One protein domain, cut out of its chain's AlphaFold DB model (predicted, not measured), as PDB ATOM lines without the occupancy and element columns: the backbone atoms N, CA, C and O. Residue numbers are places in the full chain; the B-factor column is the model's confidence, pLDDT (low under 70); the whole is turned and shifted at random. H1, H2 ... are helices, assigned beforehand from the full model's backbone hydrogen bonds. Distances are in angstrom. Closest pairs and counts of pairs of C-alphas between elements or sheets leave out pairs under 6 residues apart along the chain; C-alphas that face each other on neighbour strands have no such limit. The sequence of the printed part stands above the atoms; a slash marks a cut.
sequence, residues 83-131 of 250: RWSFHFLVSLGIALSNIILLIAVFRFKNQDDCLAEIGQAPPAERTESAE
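This is residues 83 to 131 of the 250 residues of the protein "Bypass of stop codon protein 6" of Grifola frondosa (UniProt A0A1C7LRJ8). One long helix, H1, makes a large part of the length of a thin rod, and after it the printed part goes on through the short helix H2 to the small helix H3, which sits away from both. Residues 83 to 104 stand free as an arm. The printed part has 49 residues with three named helices, in the order H1, H2, H3, and no named strand, and its class is all helix. It is extended, with a radius of gyration of the C-alphas of 17.8 A and spans of 57 by 23 by 12 A.

H1, residues 86 to 106, begins at C-alpha 86 (-0.699, -46.534, 29.974) and is 30.1 A long. H2, residues 111 to 117, is 10.1 A long. H3, residues 125 to 128, is 5.5 A long and ends at C-alpha 128 (-22.144, -3.540, 46.778).

H1 and H2 are close but not clearly touching, the closest C-alphas being those of Phe 106 and Cys 114, 7.2 A apart. They run the same way at a steep tilt of 51 degrees. H3 is apart from H1 and from H2. In H1 and H2 every O i to N i+4 pair is within hydrogen-bond range; H3 is too short for such a pair.

The C-alphas farthest apart, of Arg 83 and Glu 125, are 56.8 A apart. The printed part has no cut. The link from H1 to H2 is tight, that from H2 to H3 short. The pLDDT is under 70 at residue 84 and residues 121 to 131.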
ATOM      1  N   ARG A  83       0.301 -53.772  29.458       72.50
ATOM      2  CA  ARG A  83       0.750 -52.491  30.029       72.50
ATOM      3  C   ARG A  83      -0.439 -51.592  30.384       72.50
ATOM      4  O   ARG A  83      -0.568 -50.482  29.871       72.50
ATOM      5  N   TRP A  84      -1.294 -52.077  31.280       68.81
ATOM      6  CA  TRP A  84      -2.470 -51.369  31.805       68.81
ATOM      7  C   TRP A  84      -2.161 -49.959  32.358       68.81
ATOM      8  O   TRP A  84      -3.011 -49.073  32.316       68.81
ATOM      9  N   SER A  85      -0.924 -49.712  32.811       71.44
ATOM     10  CA  SER A  85      -0.468 -48.414  33.330       71.44
ATOM     11  C   SER A  85      -0.517 -47.271  32.309       71.44
ATOM     12  O   SER A  85      -0.596 -46.108  32.708       71.44
ATOM     13  N   PHE A  86      -0.531 -47.564  31.002       75.38
ATOM     14  CA  PHE A  86      -0.699 -46.534  29.974       75.38
ATOM     15  C   PHE A  86      -2.052 -45.827  30.046       75.38
ATOM     16  O   PHE A  86      -2.137 -44.673  29.634       75.38
ATOM     17  N   HIS A  87      -3.076 -46.462  30.625       76.00
ATOM     18  CA  HIS A  87      -4.364 -45.818  30.860       76.00
ATOM     19  C   HIS A  87      -4.209 -44.541  31.697       76.00
ATOM     20  O   HIS A  87      -4.674 -43.482  31.290       76.00
ATOM     21  N   PHE A  88      -3.457 -44.601  32.802       76.12
ATOM     22  CA  PHE A  88      -3.215 -43.426  33.644       76.12
ATOM     23  C   PHE A  88      -2.388 -42.349  32.949       76.12
ATOM     24  O   PHE A  88      -2.593 -41.165  33.205       76.12
ATOM     25  N   LEU A  89      -1.474 -42.737  32.055       79.06
ATOM     26  CA  LEU A  89      -0.681 -41.780  31.287       79.06
ATOM     27  C   LEU A  89      -1.550 -41.025  30.269       79.06
ATOM     28  O   LEU A  89      -1.415 -39.813  30.118       79.06
ATOM     29  N   VAL A  90      -2.478 -41.727  29.615       81.88
ATOM     30  CA  VAL A  90      -3.468 -41.118  28.714       81.88
ATOM     31  C   VAL A  90      -4.420 -40.210  29.495       81.88
ATOM     32  O   VAL A  90      -4.628 -39.067  29.090       81.88
ATOM     33  N   SER A  91      -4.937 -40.660  30.643       79.31
ATOM     34  CA  SER A  91      -5.775 -39.833  31.525       79.31
ATOM     35  C   SER A  91      -5.046 -38.578  32.008       79.31
ATOM     36  O   SER A  91      -5.645 -37.506  32.043       79.31
ATOM     37  N   LEU A  92      -3.748 -38.676  32.322       80.25
ATOM     38  CA  LEU A  92      -2.920 -37.523  32.677       80.25
ATOM     39  C   LEU A  92      -2.796 -36.539  31.506       80.25
ATOM     40  O   LEU A  92      -2.933 -35.336  31.707       80.25
ATOM     41  N   GLY A  93      -2.592 -37.034  30.283       82.88
ATOM     42  CA  GLY A  93      -2.556 -36.198  29.081       82.88
ATOM     43  C   GLY A  93      -3.864 -35.434  28.845       82.88
ATOM     44  O   GLY A  93      -3.831 -34.238  28.566       82.88
ATOM     45  N   ILE A  94      -5.009 -36.099  29.027       84.38
ATOM     46  CA  ILE A  94      -6.341 -35.476  28.927       84.38
ATOM     47  C   ILE A  94      -6.552 -34.442  30.044       84.38
ATOM     48  O   ILE A  94      -7.084 -33.362  29.803       84.38
ATOM     49  N   ALA A  95      -6.110 -34.735  31.269       82.44
ATOM     50  CA  ALA A  95      -6.209 -33.787  32.376       82.44
ATOM     51  C   ALA A  95      -5.370 -32.523  32.120       82.44
ATOM     52  O   ALA A  95      -5.848 -31.409  32.333       82.44
ATOM     53  N   LEU A  96      -4.142 -32.677  31.614       85.00
ATOM     54  CA  LEU A  96      -3.272 -31.552  31.270       85.00
ATOM     55  C   LEU A  96      -3.835 -30.720  30.115       85.00
ATOM     56  O   LEU A  96      -3.801 -29.492  30.184       85.00
ATOM     57  N   SER A  97      -4.383 -31.355  29.076       86.56
ATOM     58  CA  SER A  97      -5.010 -30.619  27.974       86.56
ATOM     59  C   SER A  97      -6.242 -29.842  28.439       86.56
ATOM     60  O   SER A  97      -6.393 -28.684  28.057       86.56
ATOM     61  N   ASN A  98      -7.062 -30.416  29.327       85.06
ATOM     62  CA  ASN A  98      -8.185 -29.713  29.947       85.06
ATOM     63  C   ASN A  98      -7.720 -28.476  30.733       85.06
ATOM     64  O   ASN A  98      -8.277 -27.395  30.561       85.06
ATOM     65  N   ILE A  99      -6.655 -28.597  31.534       85.00
ATOM     66  CA  ILE A  99      -6.070 -27.460  32.264       85.00
ATOM     67  C   ILE A  99      -5.611 -26.365  31.294       85.00
ATOM     68  O   ILE A  99      -5.931 -25.195  31.495       85.00
ATOM     69  N   ILE A 100      -4.901 -26.726  30.223       88.00
ATOM     70  CA  ILE A 100      -4.431 -25.766  29.214       88.00
ATOM     71  C   ILE A 100      -5.612 -25.056  28.543       88.00
ATOM     72  O   ILE A 100      -5.571 -23.839  28.374       88.00
ATOM     73  N   LEU A 101      -6.673 -25.788  28.193       85.56
ATOM     74  CA  LEU A 101      -7.880 -25.215  27.596       85.56
ATOM     75  C   LEU A 101      -8.594 -24.263  28.557       85.56
ATOM     76  O   LEU A 101      -8.941 -23.156  28.154       85.56
ATOM     77  N   LEU A 102      -8.757 -24.639  29.828       83.94
ATOM     78  CA  LEU A 102      -9.354 -23.769  30.843       83.94
ATOM     79  C   LEU A 102      -8.529 -22.492  31.042       83.94
ATOM     80  O   LEU A 102      -9.093 -21.401  31.076       83.94
ATOM     81  N   ILE A 103      -7.198 -22.602  31.093       85.75
ATOM     82  CA  ILE A 103      -6.300 -21.443  31.176       85.75
ATOM     83  C   ILE A 103      -6.424 -20.565  29.926       85.75
ATOM     84  O   ILE A 103      -6.487 -19.345  30.040       85.75
ATOM     85  N   ALA A 104      -6.486 -21.157  28.733       86.06
ATOM     86  CA  ALA A 104      -6.596 -20.409  27.485       86.06
ATOM     87  C   ALA A 104      -7.940 -19.671  27.352       86.06
ATOM     88  O   ALA A 104      -7.966 -18.533  26.876       86.06
ATOM     89  N   VAL A 105      -9.035 -20.309  27.783       83.25
ATOM     90  CA  VAL A 105     -10.409 -19.789  27.699       83.25
ATOM     91  C   VAL A 105     -10.656 -18.729  28.766       83.25
ATOM     92  O   VAL A 105     -11.042 -17.611  28.441       83.25
ATOM     93  N   PHE A 106     -10.409 -19.059  30.035       80.75
ATOM     94  CA  PHE A 106     -10.724 -18.170  31.152       80.75
ATOM     95  C   PHE A 106      -9.599 -17.182  31.458       80.75
ATOM     96  O   PHE A 106      -9.848 -16.169  32.098       80.75
ATOM     97  N   ARG A 107      -8.363 -17.426  30.998       80.94
ATOM     98  CA  ARG A 107      -7.199 -16.533  31.186       80.94
ATOM     99  C   ARG A 107      -6.980 -16.091  32.639       80.94
ATOM    100  O   ARG A 107      -6.520 -14.977  32.872       80.94
ATOM    101  N   PHE A 108      -7.317 -16.953  33.601       77.25
ATOM    102  CA  PHE A 108      -7.308 -16.655  35.042       77.25
ATOM    103  C   PHE A 108      -8.213 -15.482  35.466       77.25
ATOM    104  O   PHE A 108      -8.004 -14.897  36.526       77.25
ATOM    105  N   LYS A 109      -9.210 -15.130  34.653       76.81
ATOM    106  CA  LYS A 109     -10.220 -14.128  34.993       76.81
ATOM    107  C   LYS A 109     -11.276 -14.725  35.919       76.81
ATOM    108  O   LYS A 109     -11.589 -15.916  35.829       76.81
ATOM    109  N   ASN A 110     -11.843 -13.888  36.785       77.12
ATOM    110  CA  ASN A 110     -12.965 -14.294  37.619       77.12
ATOM    111  C   ASN A 110     -14.246 -14.397  36.787       77.12
ATOM    112  O   ASN A 110     -14.366 -13.811  35.710       77.12
ATOM    113  N   GLN A 111     -15.230 -15.127  37.315       71.88
ATOM    114  CA  GLN A 111     -16.529 -15.308  36.667       71.88
ATOM    115  C   GLN A 111     -17.171 -13.969  36.274       71.88
ATOM    116  O   GLN A 111     -17.639 -13.832  35.146       71.88
ATOM    117  N   ASP A 112     -17.142 -12.972  37.159       73.56
ATOM    118  CA  ASP A 112     -17.736 -11.657  36.894       73.56
ATOM    119  C   ASP A 112     -17.002 -10.880  35.789       73.56
ATOM    120  O   ASP A 112     -17.651 -10.224  34.973       73.56
ATOM    121  N   ASP A 113     -15.675 -11.017  35.691       76.19
ATOM    122  CA  ASP A 113     -14.868 -10.399  34.629       76.19
ATOM    123  C   ASP A 113     -15.166 -11.035  33.264       76.19
ATOM    124  O   ASP A 113     -15.287 -10.341  32.252       76.19
ATOM    125  N   CYS A 114     -15.327 -12.363  33.233       78.12
ATOM    126  CA  CYS A 114     -15.735 -13.090  32.031       78.12
ATOM    127  C   CYS A 114     -17.149 -12.699  31.580       78.12
ATOM    128  O   CYS A 114     -17.385 -12.528  30.385       78.12
ATOM    129  N   LEU A 115     -18.087 -12.540  32.521       75.69
ATOM    130  CA  LEU A 115     -19.458 -12.113  32.226       75.69
ATOM    131  C   LEU A 115     -19.517 -10.652  31.757       75.69
ATOM    132  O   LEU A 115     -20.304 -10.319  30.870       75.69
ATOM    133  N   ALA A 116     -18.667  -9.779  32.300       76.19
ATOM    134  CA  ALA A 116     -18.559  -8.390  31.862       76.19
ATOM    135  C   ALA A 116     -18.029  -8.270  30.421       76.19
ATOM    136  O   ALA A 116     -18.549  -7.468  29.647       76.19
ATOM    137  N   GLU A 117     -17.055  -9.099  30.030       76.81
ATOM    138  CA  GLU A 117     -16.467  -9.104  28.680       76.81
ATOM    139  C   GLU A 117     -17.472  -9.500  27.586       76.81
ATOM    140  O   GLU A 117     -17.415  -8.980  26.474       76.81
ATOM    141  N   ILE A 118     -18.442 -10.357  27.911       76.94
ATOM    142  CA  ILE A 118     -19.534 -10.739  26.999       76.94
ATOM    143  C   ILE A 118     -20.736  -9.777  27.057       76.94
ATOM    144  O   ILE A 118     -21.802 -10.088  26.529       76.94
ATOM    145  N   GLY A 119     -20.598  -8.620  27.719       71.75
ATOM    146  CA  GLY A 119     -21.669  -7.628  27.867       71.75
ATOM    147  C   GLY A 119     -22.774  -8.031  28.852       71.75
ATOM    148  O   GLY A 119     -23.785  -7.342  28.967       71.75
ATOM    149  N   GLN A 120     -22.589  -9.123  29.599       74.31
ATOM    150  CA  GLN A 120     -23.513  -9.610  30.624       74.31
ATOM    151  C   GLN A 120     -23.030  -9.232  32.027       74.31
ATOM    152  O   GLN A 120     -23.129 -10.032  32.958       74.31
ATOM    153  N   ALA A 121     -22.536  -8.000  32.193       63.28
ATOM    154  CA  ALA A 121     -22.067  -7.517  33.486       63.28
ATOM    155  C   ALA A 121     -23.143  -7.727  34.578       63.28
ATOM    156  O   ALA A 121     -24.349  -7.536  34.321       63.28
ATOM    157  N   PRO A 122     -22.737  -8.165  35.783       59.91
ATOM    158  CA  PRO A 122     -23.657  -8.290  36.900       59.91
ATOM    159  C   PRO A 122     -24.294  -6.920  37.217       59.91
ATOM    160  O   PRO A 122     -23.630  -5.892  37.085       59.91
ATOM    161  N   PRO A 123     -25.587  -6.870  37.593       56.06
ATOM    162  CA  PRO A 123     -26.230  -5.615  37.979       56.06
ATOM    163  C   PRO A 123     -25.493  -4.987  39.170       56.06
ATOM    164  O   PRO A 123     -25.010  -5.718  40.034       56.06
ATOM    165  N   ALA A 124     -25.423  -3.652  39.223       53.31
ATOM    166  CA  ALA A 124     -24.634  -2.882  40.198       53.31
ATOM    167  C   ALA A 124     -24.883  -3.255  41.682       53.31
ATOM    168  O   ALA A 124     -23.996  -3.085  42.513       53.31
ATOM    169  N   GLU A 125     -26.028  -3.864  42.017       51.00
ATOM    170  CA  GLU A 125     -26.317  -4.422  43.353       51.00
ATOM    171  C   GLU A 125     -25.417  -5.613  43.758       51.00
ATOM    172  O   GLU A 125     -25.210  -5.877  44.948       51.00
ATOM    173  N   ARG A 126     -24.841  -6.358  42.802       50.81
ATOM    174  CA  ARG A 126     -23.851  -7.409  43.112       50.81
ATOM    175  C   ARG A 126     -22.509  -6.826  43.552       50.81
ATOM    176  O   ARG A 126     -21.827  -7.461  44.347       50.81
ATOM    177  N   THR A 127     -22.162  -5.622  43.098       47.00
ATOM    178  CA  THR A 127     -20.882  -4.972  43.418       47.00
ATOM    179  C   THR A 127     -20.870  -4.381  44.833       47.00
ATOM    180  O   THR A 127     -19.835  -4.412  45.490       47.00
ATOM    181  N   GLU A 128     -22.019  -3.942  45.362       45.25
ATOM    182  CA  GLU A 128     -22.144  -3.540  46.778       45.25
ATOM    183  C   GLU A 128     -22.164  -4.730  47.746       45.25
ATOM    184  O   GLU A 128     -21.931  -4.576  48.943       45.25
ATOM    185  N   SER A 129     -22.391  -5.945  47.244       45.62
ATOM    186  CA  SER A 129     -22.474  -7.153  48.062       45.62
ATOM    187  C   SER A 129     -21.191  -7.990  48.038       45.62
ATOM    188  O   SER A 129     -21.236  -9.222  48.014       45.62
ATOM    189  N   ALA A 130     -20.059  -7.286  48.147       45.12
ATOM    190  CA  ALA A 130     -18.716  -7.791  48.444       45.12
ATOM    191  C   ALA A 130     -18.528  -8.207  49.926       45.12
ATOM    192  O   ALA A 130     -17.413  -8.256  50.435       45.12
ATOM    193  N   GLU A 131     -19.607  -8.559  50.632       52.34
ATOM    194  CA  GLU A 131     -19.534  -9.427  51.812       52.34
ATOM    195  C   GLU A 131     -19.682 -10.893  51.367       52.34
ATOM    196  O   GLU A 131     -20.637 -11.589  51.732       52.34
TER     197      GLU A 131